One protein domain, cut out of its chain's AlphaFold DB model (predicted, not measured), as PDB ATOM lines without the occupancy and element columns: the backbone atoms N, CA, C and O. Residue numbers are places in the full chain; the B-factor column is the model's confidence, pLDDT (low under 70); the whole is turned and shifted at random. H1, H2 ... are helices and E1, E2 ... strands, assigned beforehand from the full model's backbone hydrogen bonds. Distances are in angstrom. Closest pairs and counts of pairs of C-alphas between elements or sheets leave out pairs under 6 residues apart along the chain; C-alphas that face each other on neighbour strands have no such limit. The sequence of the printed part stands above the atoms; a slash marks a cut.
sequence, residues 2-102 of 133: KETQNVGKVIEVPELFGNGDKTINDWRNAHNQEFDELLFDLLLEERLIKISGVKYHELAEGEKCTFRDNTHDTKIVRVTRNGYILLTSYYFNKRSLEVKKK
ATOM      1  N   LYS A   2     117.018 141.895 136.530       45.62
ATOM      2  CA  LYS A   2     116.881 140.636 137.307       45.62
ATOM      3  C   LYS A   2     118.183 139.835 137.501       45.62
ATOM      4  O   LYS A   2     118.251 139.010 138.406       45.62
ATOM      5  N   GLU A   3     119.195 140.029 136.656       41.78
ATOM      6  CA  GLU A   3     120.456 139.273 136.741       41.78
ATOM      7  C   GLU A   3     121.351 139.755 137.885       41.78
ATOM      8  O   GLU A   3     121.820 138.934 138.664       41.78
ATOM      9  N   THR A   4     121.491 141.069 138.074       49.22
ATOM     10  CA  THR A   4     122.277 141.650 139.174       49.22
ATOM     11  C   THR A   4     121.709 141.317 140.554       49.22
ATOM     12  O   THR A   4     122.478 141.014 141.458       49.22
ATOM     13  N   GLN A   5     120.381 141.270 140.716       48.59
ATOM     14  CA  GLN A   5     119.754 140.850 141.981       48.59
ATOM     15  C   GLN A   5     119.999 139.370 142.314       48.59
ATOM     16  O   GLN A   5     120.157 139.023 143.479       48.59
ATOM     17  N   ASN A   6     120.043 138.490 141.310       52.16
ATOM     18  CA  ASN A   6     120.285 137.065 141.546       52.16
ATOM     19  C   ASN A   6     121.763 136.765 141.811       52.16
ATOM     20  O   ASN A   6     122.053 135.908 142.636       52.16
ATOM     21  N   VAL A   7     122.686 137.467 141.146       51.22
ATOM     22  CA  VAL A   7     124.122 137.368 141.456       51.22
ATOM     23  C   VAL A   7     124.396 137.898 142.864       51.22
ATOM     24  O   VAL A   7     125.127 137.250 143.603       51.22
ATOM     25  N   GLY A   8     123.735 138.991 143.268       54.12
ATOM     26  CA  GLY A   8     123.759 139.486 144.649       54.12
ATOM     27  C   GLY A   8     123.310 138.417 145.644       54.12
ATOM     28  O   GLY A   8     124.103 138.001 146.477       54.12
ATOM     29  N   LYS A   9     122.110 137.850 145.463       58.75
ATOM     30  CA  LYS A   9     121.577 136.798 146.346       58.75
ATOM     31  C   LYS A   9     122.461 135.541 146.415       58.75
ATOM     32  O   LYS A   9     122.531 134.893 147.451       58.75
ATOM     33  N   VAL A  10     123.126 135.171 145.316       60.38
ATOM     34  CA  VAL A  10     124.014 133.995 145.256       60.38
ATOM     35  C   VAL A  10     125.370 134.255 145.888       60.38
ATOM     36  O   VAL A  10     125.957 133.303 146.368       60.38
ATOM     37  N   ILE A  11     125.883 135.483 145.878       60.84
ATOM     38  CA  ILE A  11     127.114 135.844 146.596       60.84
ATOM     39  C   ILE A  11     126.804 136.022 148.088       60.84
ATOM     40  O   ILE A  11     127.548 135.530 148.929       60.84
ATOM     41  N   GLU A  12     125.644 136.597 148.409       65.38
ATOM     42  CA  GLU A  12     125.148 136.743 149.778       65.38
ATOM     43  C   GLU A  12     125.044 135.394 150.500       65.38
ATOM     44  O   GLU A  12     125.359 135.322 151.677       65.38
ATOM     45  N   VAL A  13     124.648 134.308 149.828       69.81
ATOM     46  CA  VAL A  13     124.487 132.987 150.466       69.81
ATOM     47  C   VAL A  13     125.816 132.380 150.963       69.81
ATOM     48  O   VAL A  13     125.919 132.071 152.145       69.81
ATOM     49  N   PRO A  14     126.881 132.242 150.159       70.19
ATOM     50  CA  PRO A  14     128.218 131.909 150.638       70.19
ATOM     51  C   PRO A  14     128.759 132.906 151.670       70.19
ATOM     52  O   PRO A  14     129.417 132.482 152.622       70.19
ATOM     53  N   GLU A  15     128.503 134.213 151.511       73.06
ATOM     54  CA  GLU A  15     128.946 135.238 152.474       73.06
ATOM     55  C   GLU A  15     128.251 135.085 153.829       73.06
ATOM     56  O   GLU A  15     128.908 135.197 154.867       73.06
ATOM     57  N   LEU A  16     126.962 134.729 153.825       73.75
ATOM     58  CA  LEU A  16     126.157 134.456 155.015       73.75
ATOM     59  C   LEU A  16     126.823 133.391 155.892       73.75
ATOM     60  O   LEU A  16     126.889 133.564 157.102       73.75
ATOM     61  N   PHE A  17     127.387 132.334 155.304       79.31
ATOM     62  CA  PHE A  17     128.054 131.266 156.063       79.31
ATOM     63  C   PHE A  17     129.571 131.462 156.222       79.31
ATOM     64  O   PHE A  17     130.222 130.702 156.944       79.31
ATOM     65  N   GLY A  18     130.170 132.473 155.586       78.12
ATOM     66  CA  GLY A  18     131.591 132.805 155.744       78.12
ATOM     67  C   GLY A  18     131.920 133.411 157.114       78.12
ATOM     68  O   GLY A  18     132.995 133.157 157.674       78.12
ATOM     69  N   ASN A  19     130.966 134.156 157.679       77.50
ATOM     70  CA  ASN A  19     131.115 134.866 158.953       77.50
ATOM     71  C   ASN A  19     131.030 133.944 160.176       77.50
ATOM     72  O   ASN A  19     131.568 134.279 161.230       77.50
ATOM     73  N   GLY A  20     130.439 132.753 160.026       75.81
ATOM     74  CA  GLY A  20     130.340 131.778 161.109       75.81
ATOM     75  C   GLY A  20     129.403 132.213 162.235       75.81
ATOM     76  O   GLY A  20     129.688 131.935 163.392       75.81
ATOM     77  N   ASP A  21     128.325 132.922 161.911       82.19
ATOM     78  CA  ASP A  21     127.236 133.299 162.822       82.19
ATOM     79  C   ASP A  21     125.938 132.527 162.530       82.19
ATOM     80  O   ASP A  21     124.964 132.640 163.271       82.19
ATOM     81  N   LYS A  22     125.922 131.753 161.443       85.62
ATOM     82  CA  LYS A  22     124.759 131.003 160.972       85.62
ATOM     83  C   LYS A  22     124.796 129.558 161.409       85.62
ATOM     84  O   LYS A  22     125.859 128.976 161.609       85.62
ATOM     85  N   THR A  23     123.614 128.991 161.541       86.88
ATOM     86  CA  THR A  23     123.396 127.628 162.007       86.88
ATOM     87  C   THR A  23     123.214 126.640 160.853       86.88
ATOM     88  O   THR A  23     123.077 127.031 159.691       86.88
ATOM     89  N   ILE A  24     123.187 125.340 161.161       81.75
ATOM     90  CA  ILE A  24     122.835 124.297 160.182       81.75
ATOM     91  C   ILE A  24     121.411 124.510 159.652       81.75
ATOM     92  O   ILE A  24     121.167 124.336 158.459       81.75
ATOM     93  N   ASN A  25     120.478 124.947 160.500       82.31
ATOM     94  CA  ASN A  25     119.125 125.244 160.042       82.31
ATOM     95  C   ASN A  25     119.099 126.435 159.069       82.31
ATOM     96  O   ASN A  25     118.406 126.398 158.055       82.31
ATOM     97  N   ASP A  26     119.903 127.472 159.324       83.62
ATOM     98  CA  ASP A  26     120.054 128.592 158.386       83.62
ATOM     99  C   ASP A  26     120.612 128.122 157.038       83.62
ATOM    100  O   ASP A  26     120.141 128.580 155.997       83.62
ATOM    101  N   TRP A  27     121.562 127.174 157.046       80.81
ATOM    102  CA  TRP A  27     122.078 126.532 155.833       80.81
ATOM    103  C   TRP A  27     120.956 125.868 155.048       80.81
ATOM    104  O   TRP A  27     120.723 126.224 153.897       80.81
ATOM    105  N   ARG A  28     120.201 124.968 155.678       76.94
ATOM    106  CA  ARG A  28     119.083 124.273 155.026       76.94
ATOM    107  C   ARG A  28     118.043 125.246 154.471       76.94
ATOM    108  O   ARG A  28     117.649 125.123 153.317       76.94
ATOM    109  N   ASN A  29     117.675 126.268 155.242       77.81
ATOM    110  CA  ASN A  29     116.702 127.277 154.816       77.81
ATOM    111  C   ASN A  29     117.193 128.115 153.627       77.81
ATOM    112  O   ASN A  29     116.410 128.440 152.730       77.81
ATOM    113  N   ALA A  30     118.485 128.455 153.588       75.38
ATOM    114  CA  ALA A  30     119.094 129.118 152.435       75.38
ATOM    115  C   ALA A  30     119.179 128.193 151.203       75.38
ATOM    116  O   ALA A  30     119.215 128.679 150.069       75.38
ATOM    117  N   HIS A  31     119.164 126.878 151.427       69.75
ATOM    118  CA  HIS A  31     119.510 125.834 150.468       69.75
ATOM    119  C   HIS A  31     118.427 124.749 150.324       69.75
ATOM    120  O   HIS A  31     118.755 123.577 150.227       69.75
ATOM    121  N   ASN A  32     117.146 125.136 150.301       60.09
ATOM    122  CA  ASN A  32     115.936 124.285 150.332       60.09
ATOM    123  C   ASN A  32     115.764 123.253 149.169       60.09
ATOM    124  O   ASN A  32     114.701 123.170 148.550       60.09
ATOM    125  N   GLN A  33     116.789 122.475 148.813       61.31
ATOM    126  CA  GLN A  33     116.788 121.474 147.745       61.31
ATOM    127  C   GLN A  33     117.636 120.246 148.111       61.31
ATOM    128  O   GLN A  33     118.724 120.375 148.661       61.31
ATOM    129  N   GLU A  34     117.197 119.065 147.671       56.59
ATOM    130  CA  GLU A  34     117.874 117.765 147.857       56.59
ATOM    131  C   GLU A  34     119.335 117.753 147.357       56.59
ATOM    132  O   GLU A  34     120.217 117.158 147.969       56.59
ATOM    133  N   PHE A  35     119.636 118.478 146.271       58.78
ATOM    134  CA  PHE A  35     121.005 118.582 145.743       58.78
ATOM    135  C   PHE A  35     121.947 119.330 146.701       58.78
ATOM    136  O   PHE A  35     123.149 119.073 146.732       58.78
ATOM    137  N   ASP A  36     121.412 120.259 147.491       73.31
ATOM    138  CA  ASP A  36     122.223 121.080 148.381       73.31
ATOM    139  C   ASP A  36     122.486 120.379 149.737       73.31
ATOM    140  O   ASP A  36     123.432 120.748 150.437       73.31
ATOM    141  N   GLU A  37     121.751 119.302 150.054       72.94
ATOM    142  CA  GLU A  37     122.108 118.355 151.125       72.94
ATOM    143  C   GLU A  37     123.346 117.530 150.751       72.94
ATOM    144  O   GLU A  37     124.307 117.475 151.513       72.94
ATOM    145  N   LEU A  38     123.379 116.970 149.536       76.25
ATOM    146  CA  LEU A  38     124.559 116.257 149.025       76.25
ATOM    147  C   LEU A  38     125.793 117.169 148.961       76.25
ATOM    148  O   LEU A  38     126.911 116.738 149.235       76.25
ATOM    149  N   LEU A  39     125.596 118.446 148.619       79.62
ATOM    150  CA  LEU A  39     126.657 119.450 148.653       79.62
ATOM    151  C   LEU A  39     127.172 119.689 150.076       79.62
ATOM    152  O   LEU A  39     128.378 119.831 150.268       79.62
ATOM    153  N   PHE A  40     126.280 119.761 151.063       81.00
ATOM    154  CA  PHE A  40     126.667 119.921 152.461       81.00
ATOM    155  C   PHE A  40     127.517 118.740 152.940       81.00
ATOM    156  O   PHE A  40     128.576 118.956 153.534       81.00
ATOM    157  N   ASP A  41     127.116 117.514 152.601       79.94
ATOM    158  CA  ASP A  41     127.880 116.305 152.914       79.94
ATOM    159  C   ASP A  41     129.257 116.310 152.237       79.94
ATOM    160  O   ASP A  41     130.267 116.059 152.894       79.94
ATOM    161  N   LEU A  42     129.327 116.690 150.958       82.38
ATOM    162  CA  LEU A  42     130.593 116.821 150.232       82.38
ATOM    163  C   LEU A  42     131.518 117.857 150.888       82.38
ATOM    164  O   LEU A  42     132.714 117.626 151.061       82.38
ATOM    165  N   LEU A  43     130.979 119.013 151.282       84.25
ATOM    166  CA  LEU A  43     131.752 120.049 151.966       84.25
ATOM    167  C   LEU A  43     132.240 119.588 153.342       84.25
ATOM    168  O   LEU A  43     133.304 120.028 153.784       84.25
ATOM    169  N   LEU A  44     131.479 118.734 154.025       81.88
ATOM    170  CA  LEU A  44     131.895 118.114 155.279       81.88
ATOM    171  C   LEU A  44     133.024 117.106 155.069       81.88
ATOM    172  O   LEU A  44     134.033 117.181 155.774       81.88
ATOM    173  N   GLU A  45     132.882 116.214 154.089       82.12
ATOM    174  CA  GLU A  45     133.882 115.207 153.719       82.12
ATOM    175  C   GLU A  45     135.222 115.845 153.352       82.12
ATOM    176  O   GLU A  45     136.267 115.484 153.900       82.12
ATOM    177  N   GLU A  46     135.178 116.875 152.511       84.12
ATOM    178  CA  GLU A  46     136.353 117.620 152.056       84.12
ATOM    179  C   GLU A  46     136.865 118.630 153.102       84.12
ATOM    180  O   GLU A  46     137.812 119.384 152.859       84.12
ATOM    181  N   ARG A  47     136.249 118.673 154.295       83.69
ATOM    182  CA  ARG A  47     136.594 119.587 155.406       83.69
ATOM    183  C   ARG A  47     136.559 121.062 155.001       83.69
ATOM    184  O   ARG A  47     137.277 121.908 155.545       83.69
ATOM    185  N   LEU A  48     135.700 121.379 154.043       86.06
ATOM    186  CA  LEU A  48     135.491 122.710 153.494       86.06
ATOM    187  C   LEU A  48     134.504 123.535 154.321       86.06
ATOM    188  O   LEU A  48     134.442 124.756 154.143       86.06
ATOM    189  N   ILE A  49     133.799 122.903 155.259       84.06
ATOM    190  CA  ILE A  49     132.870 123.540 156.191       84.06
ATOM    191  C   ILE A  49     133.162 123.124 157.631       84.06
ATOM    192  O   ILE A  49     133.373 121.947 157.901       84.06
ATOM    193  N   LYS A  50     133.217 124.094 158.547       84.12
ATOM    194  CA  LYS A  50     133.487 123.959 159.987       84.12
ATOM    195  C   LYS A  50     132.206 124.052 160.777       84.12
ATOM    196  O   LYS A  50     131.527 125.068 160.712       84.12
ATOM    197  N   ILE A  51     131.931 123.021 161.566       84.12
ATOM    198  CA  ILE A  51     130.813 123.005 162.502       84.12
ATOM    199  C   ILE A  51     131.369 123.160 163.915       84.12
ATOM    200  O   ILE A  51     132.281 122.440 164.324       84.12
ATOM    201  N   SER A  52     130.838 124.127 164.658       83.75
ATOM    202  CA  SER A  52     131.247 124.368 166.041       83.75
ATOM    203  C   SER A  52     130.953 123.147 166.919       83.75
ATOM    204  O   SER A  52     129.862 122.583 166.866       83.75
ATOM    205  N   GLY A  53     131.928 122.737 167.735       76.50
ATOM    206  CA  GLY A  53     131.779 121.606 168.657       76.50
ATOM    207  C   GLY A  53     131.814 120.221 168.000       76.50
ATOM    208  O   GLY A  53     131.382 119.259 168.625       76.50
ATOM    209  N   VAL A  54     132.304 120.108 166.761       76.62
ATOM    210  CA  VAL A  54     132.480 118.830 166.051       76.62
ATOM    211  C   VAL A  54     133.946 118.672 165.673       76.62
ATOM    212  O   VAL A  54     134.544 119.576 165.082       76.62
ATOM    213  N   LYS A  55     134.544 117.523 165.994       72.38
ATOM    214  CA  LYS A  55     135.900 117.201 165.554       72.38
ATOM    215  C   LYS A  55     135.828 116.284 164.335       72.38
ATOM    216  O   LYS A  55     135.420 115.140 164.441       72.38
ATOM    217  N   TYR A  56     136.337 116.735 163.193       67.62
ATOM    218  CA  TYR A  56     136.245 116.017 161.909       67.62
ATOM    219  C   TYR A  56     136.754 114.572 161.875       67.62
ATOM    220  O   TYR A  56     136.410 113.836 160.959       67.62
ATOM    221  N   HIS A  57     137.600 114.165 162.822       60.53
ATOM    222  CA  HIS A  57     138.049 112.778 162.935       60.53
ATOM    223  C   HIS A  57     136.954 111.801 163.405       60.53
ATOM    224  O   HIS A  57     137.159 110.598 163.306       60.53
ATOM    225  N   GLU A  58     135.817 112.308 163.896       56.53
ATOM    226  CA  GLU A  58     134.674 111.517 164.381       56.53
ATOM    227  C   GLU A  58     133.594 111.319 163.304       56.53
ATOM    228  O   GLU A  58     132.717 110.476 163.483       56.53
ATOM    229  N   LEU A  59     133.723 111.994 162.147       63.59
ATOM    230  CA  LEU A  59     132.788 111.945 161.017       63.59
ATOM    231  C   LEU A  59     132.848 110.597 160.272       63.59
ATOM    232  O   LEU A  59     133.218 110.521 159.100       63.59
ATOM    233  N   ALA A  60     132.506 109.510 160.954       57.09
ATOM    234  CA  ALA A  60     132.153 108.244 160.330       57.09
ATOM    235  C   ALA A  60     130.799 108.387 159.609       57.09
ATOM    236  O   ALA A  60     130.026 109.301 159.895       57.09
ATOM    237  N   GLU A  61     130.473 107.467 158.696       59.06
ATOM    238  CA  GLU A  61     129.195 107.462 157.956       59.06
ATOM    239  C   GLU A  61     127.957 107.622 158.864       59.06
ATOM    240  O   GLU A  61     126.972 108.233 158.457       59.06
ATOM    241  N   GLY A  62     128.030 107.160 160.119       58.16
ATOM    242  CA  GLY A  62     126.972 107.330 161.118       58.16
ATOM    243  C   GLY A  62     126.760 108.770 161.606       58.16
ATOM    244  O   GLY A  62     125.618 109.151 161.842       58.16
ATOM    245  N   GLU A  63     127.809 109.594 161.720       60.19
ATOM    246  CA  GLU A  63     127.669 110.999 162.140       60.19
ATOM    247  C   GLU A  63     127.088 111.886 161.032       60.19
ATOM    248  O   GLU A  63     126.342 112.818 161.315       60.19
ATOM    249  N   LYS A  64     127.343 111.580 159.753       62.19
ATOM    250  CA  LYS A  64     126.728 112.320 158.631       62.19
ATOM    251  C   LYS A  64     125.200 112.269 158.702       62.19
ATOM    252  O   LYS A  64     124.533 113.286 158.544       62.19
ATOM    253  N   CYS A  65     124.648 111.104 159.043       54.12
ATOM    254  CA  CYS A  65     123.215 110.937 159.262       54.12
ATOM    255  C   CYS A  65     122.704 111.674 160.513       54.12
ATOM    256  O   CYS A  65     121.556 112.105 160.517       54.12
ATOM    257  N   THR A  66     123.521 111.887 161.553       58.47
ATOM    258  CA  THR A  66     123.085 112.629 162.754       58.47
ATOM    259  C   THR A  66     123.086 114.145 162.558       58.47
ATOM    260  O   THR A  66     122.306 114.828 163.223       58.47
ATOM    261  N   PHE A  67     123.871 114.685 161.615       64.62
ATOM    262  CA  PHE A  67     123.730 116.080 161.162       64.62
ATOM    263  C   PHE A  67     122.451 116.329 160.376       64.62
ATOM    264  O   PHE A  67     122.069 117.486 160.201       64.62
ATOM    265  N   ARG A  68     121.800 115.264 159.895       62.94
ATOM    266  CA  ARG A  68     120.479 115.335 159.263       62.94
ATOM    267  C   ARG A  68     119.351 115.392 160.292       62.94
ATOM    268  O   ARG A  68     118.276 115.881 159.969       62.94
ATOM    269  N   ASP A  69     119.620 115.009 161.535       63.91
ATOM    270  CA  ASP A  69     118.648 115.049 162.621       63.91
ATOM    271  C   ASP A  69     118.649 116.416 163.335       63.91
ATOM    272  O   ASP A  69     119.690 117.075 163.436       63.91
ATOM    273  N   ASN A  70     117.497 116.841 163.867       66.75
ATOM    274  CA  ASN A  70     117.295 118.192 164.442       66.75
ATOM    275  C   ASN A  70     118.214 118.509 165.642       66.75
ATOM    276  O   ASN A  70     118.304 119.642 166.115       66.75
ATOM    277  N   THR A  71     118.927 117.505 166.145       70.81
ATOM    278  CA  THR A  71     119.896 117.576 167.243       70.81
ATOM    279  C   THR A  71     121.047 118.553 166.970       70.81
ATOM    280  O   THR A  71     121.649 119.078 167.908       70.81
ATOM    281  N   HIS A  72     121.367 118.807 165.698       72.50
ATOM    282  CA  HIS A  72     122.512 119.626 165.286       72.50
ATOM    283  C   HIS A  72     122.123 120.994 164.715       72.50
ATOM    284  O   HIS A  72     123.004 121.810 164.443       72.50
ATOM    285  N   ASP A  73     120.827 121.278 164.597       78.75
ATOM    286  CA  ASP A  73     120.296 122.455 163.907       78.75
ATOM    287  C   ASP A  73     120.758 123.786 164.502       78.75
ATOM    288  O   ASP A  73     120.808 124.784 163.792       78.75
ATOM    289  N   THR A  74     121.135 123.798 165.782       82.06
ATOM    290  CA  THR A  74     121.628 124.977 166.507       82.06
ATOM    291  C   THR A  74     123.139 125.177 166.397       82.06
ATOM    292  O   THR A  74     123.653 126.217 166.816       82.06
ATOM    293  N   LYS A  75     123.882 124.205 165.850       84.94
ATOM    294  CA  LYS A  75     125.335 124.321 165.723       84.94
ATOM    295  C   LYS A  75     125.686 125.333 164.644       84.94
ATOM    296  O   LYS A  75     125.126 125.336 163.551       84.94
ATOM    297  N   ILE A  76     126.665 126.166 164.969       86.38
ATOM    298  CA  ILE A  76     127.180 127.190 164.071       86.38
ATOM    299  C   ILE A  76     128.023 126.548 162.971       86.38
ATOM    300  O   ILE A  76     128.864 125.685 163.239       86.38
ATOM    301  N   VAL A  77     127.823 127.030 161.752       85.88
ATOM    302  CA  VAL A  77     128.453 126.585 160.519       85.88
ATOM    303  C   VAL A  77     129.299 127.714 159.951       85.88
ATOM    304  O   VAL A  77     128.849 128.850 159.818       85.88
ATOM    305  N   ARG A  78     130.538 127.391 159.585       86.88
ATOM    306  CA  ARG A  78     131.472 128.320 158.960       86.88
ATOM    307  C   ARG A  78     132.117 127.706 157.732       86.88
ATOM    308  O   ARG A  78     132.810 126.697 157.825       86.88
ATOM    309  N   VAL A  79     131.983 128.359 156.591       86.00
ATOM    310  CA  VAL A  79     132.624 127.908 155.355       86.00
ATOM    311  C   VAL A  79     134.091 128.351 155.338       86.00
ATOM    312  O   VAL A  79     134.437 129.478 155.691       86.00
ATOM    313  N   THR A  80     134.987 127.444 154.956       86.50
ATOM    314  CA  THR A  80     136.404 127.773 154.746       86.50
ATOM    315  C   THR A  80     136.586 128.583 153.464       86.50
ATOM    316  O   THR A  80     135.747 128.557 152.571       86.50
ATOM    317  N   ARG A  81     137.729 129.253 153.295       84.44
ATOM    318  CA  ARG A  81     138.018 129.980 152.047       84.44
ATOM    319  C   ARG A  81     137.930 129.085 150.801       84.44
ATOM    320  O   ARG A  81     137.400 129.512 149.783       84.44
ATOM    321  N   ASN A  82     138.407 127.844 150.893       84.06
ATOM    322  CA  ASN A  82     138.331 126.884 149.789       84.06
ATOM    323  C   ASN A  82     136.889 126.419 149.550       84.06
ATOM    324  O   ASN A  82     136.456 126.341 148.404       84.06
ATOM    325  N   GLY A  83     136.122 126.200 150.623       84.31
ATOM    326  CA  GLY A  83     134.693 125.905 150.529       84.31
ATOM    327  C   GLY A  83     133.916 127.028 149.859       84.31
ATOM    328  O   GLY A  83     133.050 126.765 149.038       84.31
ATOM    329  N   TYR A  84     134.285 128.281 150.118       83.25
ATOM    330  CA  TYR A  84     133.668 129.444 149.492       83.25
ATOM    331  C   TYR A  84     133.903 129.472 147.973       83.25
ATOM    332  O   TYR A  84     132.978 129.710 147.196       83.25
ATOM    333  N   ILE A  85     135.127 129.176 147.526       83.00
ATOM    334  CA  ILE A  85     135.468 129.084 146.095       83.00
ATOM    335  C   ILE A  85     134.695 127.940 145.423       83.00
ATOM    336  O   ILE A  85     134.181 128.099 144.314       83.00
ATOM    337  N   LEU A  86     134.578 126.796 146.100       83.50
ATOM    338  CA  LEU A  86     133.836 125.652 145.582       83.50
ATOM    339  C   LEU A  86     132.332 125.939 145.510       83.50
ATOM    340  O   LEU A  86     131.722 125.690 144.476       83.50
ATOM    341  N   LEU A  87     131.754 126.527 146.558       80.25
ATOM    342  CA  LEU A  87     130.349 126.928 146.608       80.25
ATOM    343  C   LEU A  87     130.006 127.928 145.513       80.25
ATOM    344  O   LEU A  87     129.062 127.711 144.761       80.25
ATOM    345  N   THR A  88     130.782 129.004 145.393       76.88
ATOM    346  CA  THR A  88     130.566 130.006 144.341       76.88
ATOM    347  C   THR A  88     130.617 129.355 142.959       76.88
ATOM    348  O   THR A  88     129.685 129.523 142.173       76.88
ATOM    349  N   SER A  89     131.625 128.521 142.690       77.75
ATOM    350  CA  SER A  89     131.746 127.780 141.427       77.75
ATOM    351  C   SER A  89     130.567 126.833 141.178       77.75
ATOM    352  O   SER A  89     130.009 126.814 140.080       77.75
ATOM    353  N   TYR A  90     130.149 126.081 142.197       79.06
ATOM    354  CA  TYR A  90     128.994 125.188 142.153       79.06
ATOM    355  C   TYR A  90     127.703 125.955 141.827       79.06
ATOM    356  O   TYR A  90     126.981 125.569 140.906       79.06
ATOM    357  N   TYR A  91     127.444 127.083 142.494       73.44
ATOM    358  CA  TYR A  91     126.251 127.899 142.258       73.44
ATOM    359  C   TYR A  91     126.235 128.545 140.872       73.44
ATOM    360  O   TYR A  91     125.200 128.530 140.197       73.44
ATOM    361  N   PHE A  92     127.375 129.060 140.405       70.25
ATOM    362  CA  PHE A  92     127.488 129.576 139.040       70.25
ATOM    363  C   PHE A  92     127.231 128.477 138.001       70.25
ATOM    364  O   PHE A  92     126.523 128.707 137.016       70.25
ATOM    365  N   ASN A  93     127.740 127.265 138.238       74.31
ATOM    366  CA  ASN A  93     127.550 126.145 137.325       74.31
ATOM    367  C   ASN A  93     126.098 125.631 137.323       74.31
ATOM    368  O   ASN A  93     125.490 125.506 136.258       74.31
ATOM    369  N   LYS A  94     125.490 125.433 138.502       71.81
ATOM    370  CA  LYS A  94     124.071 125.060 138.654       71.81
ATOM    371  C   LYS A  94     123.166 126.052 137.927       71.81
ATOM    372  O   LYS A  94     122.284 125.655 137.166       71.81
ATOM    373  N   ARG A  95     123.443 127.353 138.054       66.31
ATOM    374  CA  ARG A  95     122.675 128.389 137.359       66.31
ATOM    375  C   ARG A  95     122.823 128.324 135.842       66.31
ATOM    376  O   ARG A  95     121.828 128.455 135.128       66.31
ATOM    377  N   SER A  96     124.040 128.113 135.347       64.44
ATOM    378  CA  SER A  96     124.296 127.921 133.914       64.44
ATOM    379  C   SER A  96     123.484 126.743 133.361       64.44
ATOM    380  O   SER A  96     122.863 126.857 132.301       64.44
ATOM    381  N   LEU A  97     123.399 125.645 134.116       70.88
ATOM    382  CA  LEU A  97     122.589 124.478 133.762       70.88
ATOM    383  C   LEU A  97     121.083 124.779 133.769       70.88
ATOM    384  O   LEU A  97     120.393 124.422 132.816       70.88
ATOM    385  N   GLU A  98     120.565 125.484 134.778       70.25
ATOM    386  CA  GLU A  98     119.149 125.881 134.832       70.25
ATOM    387  C   GLU A  98     118.742 126.785 133.662       70.25
ATOM    388  O   GLU A  98     117.677 126.606 133.067       70.25
ATOM    389  N   VAL A  99     119.584 127.766 133.320       69.00
ATOM    390  CA  VAL A  99     119.343 128.671 132.188       69.00
ATOM    391  C   VAL A  99     119.361 127.891 130.876       69.00
ATOM    392  O   VAL A  99     118.461 128.063 130.050       69.00
ATOM    393  N   LYS A 100     120.327 126.979 130.701       69.69
ATOM    394  CA  LYS A 100     120.366 126.075 129.545       69.69
ATOM    395  C   LYS A 100     119.106 125.217 129.460       69.69
ATOM    396  O   LYS A 100     118.503 125.168 128.393       69.69
ATOM    397  N   LYS A 101     118.660 124.611 130.564       75.19
ATOM    398  CA  LYS A 101     117.447 123.780 130.600       75.19
ATOM    399  C   LYS A 101     116.203 124.570 130.190       75.19
ATOM    400  O   LYS A 101     115.470 124.123 129.317       75.19
ATOM    401  N   LYS A 102     116.014 125.781 130.727       74.88
ATOM    402  CA  LYS A 102     114.896 126.663 130.339       74.88
ATOM    403  C   LYS A 102     114.932 127.044 128.861       74.88
ATOM    404  O   LYS A 102     113.891 127.084 128.208       74.88
TER     405      LYS A 102
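This is residues 2 to 102 of the 133 residues of an uncharacterized protein of Thermoplasmata archaeon (UniProt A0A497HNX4). Two long helices, H1 and H5, make a narrow V that meets near a small two-stranded sheet and opens away from it. Short helices H2 and H3 lie round the sheet, H4 is at the end far from the V's open side, and residues 96 to 102 of H5 stick out. The printed part has 101 residues, in the order H1 H2 H3 E1 H4 E2 H5; the class is mostly helix, and the sheet E1 - E2 is antiparallel. It is compact, with a radius of gyration of the C-alphas of 13.9 A, but elongated in outline, spanning 41 by 26 by 24 A.

H1, residues 2 to 18, is 24.9 A long and begins at C-alpha 2 (116.881, 140.636, 137.307). H2 is residues 24 to 30, H3 is residues 34 to 45, 17.2 A long, and E1 is residues 49 to 51. H4 is residues 61 to 66 and E2 is residues 76 to 79. H5, residues 81 to 102, is 31.9 A long and ends at C-alpha 102 (114.896, 126.663, 130.339).

H1 touches H5 at a shallow tilt of 30 degrees, opposite ways, with residues 81 to 91 of H5 alone; the closest C-alphas, of Pro 14 and Tyr 84, are 6.1 A apart. In the sheet, N 50 and O 78 are within hydrogen-bond range at 2.7 A. Residues 22 to 23 also pair with residues 76 to 77 of E2, antiparallel. H3 is close to but not clearly touching H4, with the C-alphas of Asp 41 and Lys 64 closest at 7.1 A. H1 and H3 are apart. Every O i to N i+4 pair is within range in H2 and H5, against 12 of 13 in H1, 7 of 8 in H3 and 1 of 2 in H4.

The C-alphas farthest apart, of Lys 2 and Glu 58, are 43.6 A apart. The printed part has no cut and no long link. Mean pLDDT of the printed part is 72.5, with 36 residues under 70, among them 2 to 13 and 56 to 70.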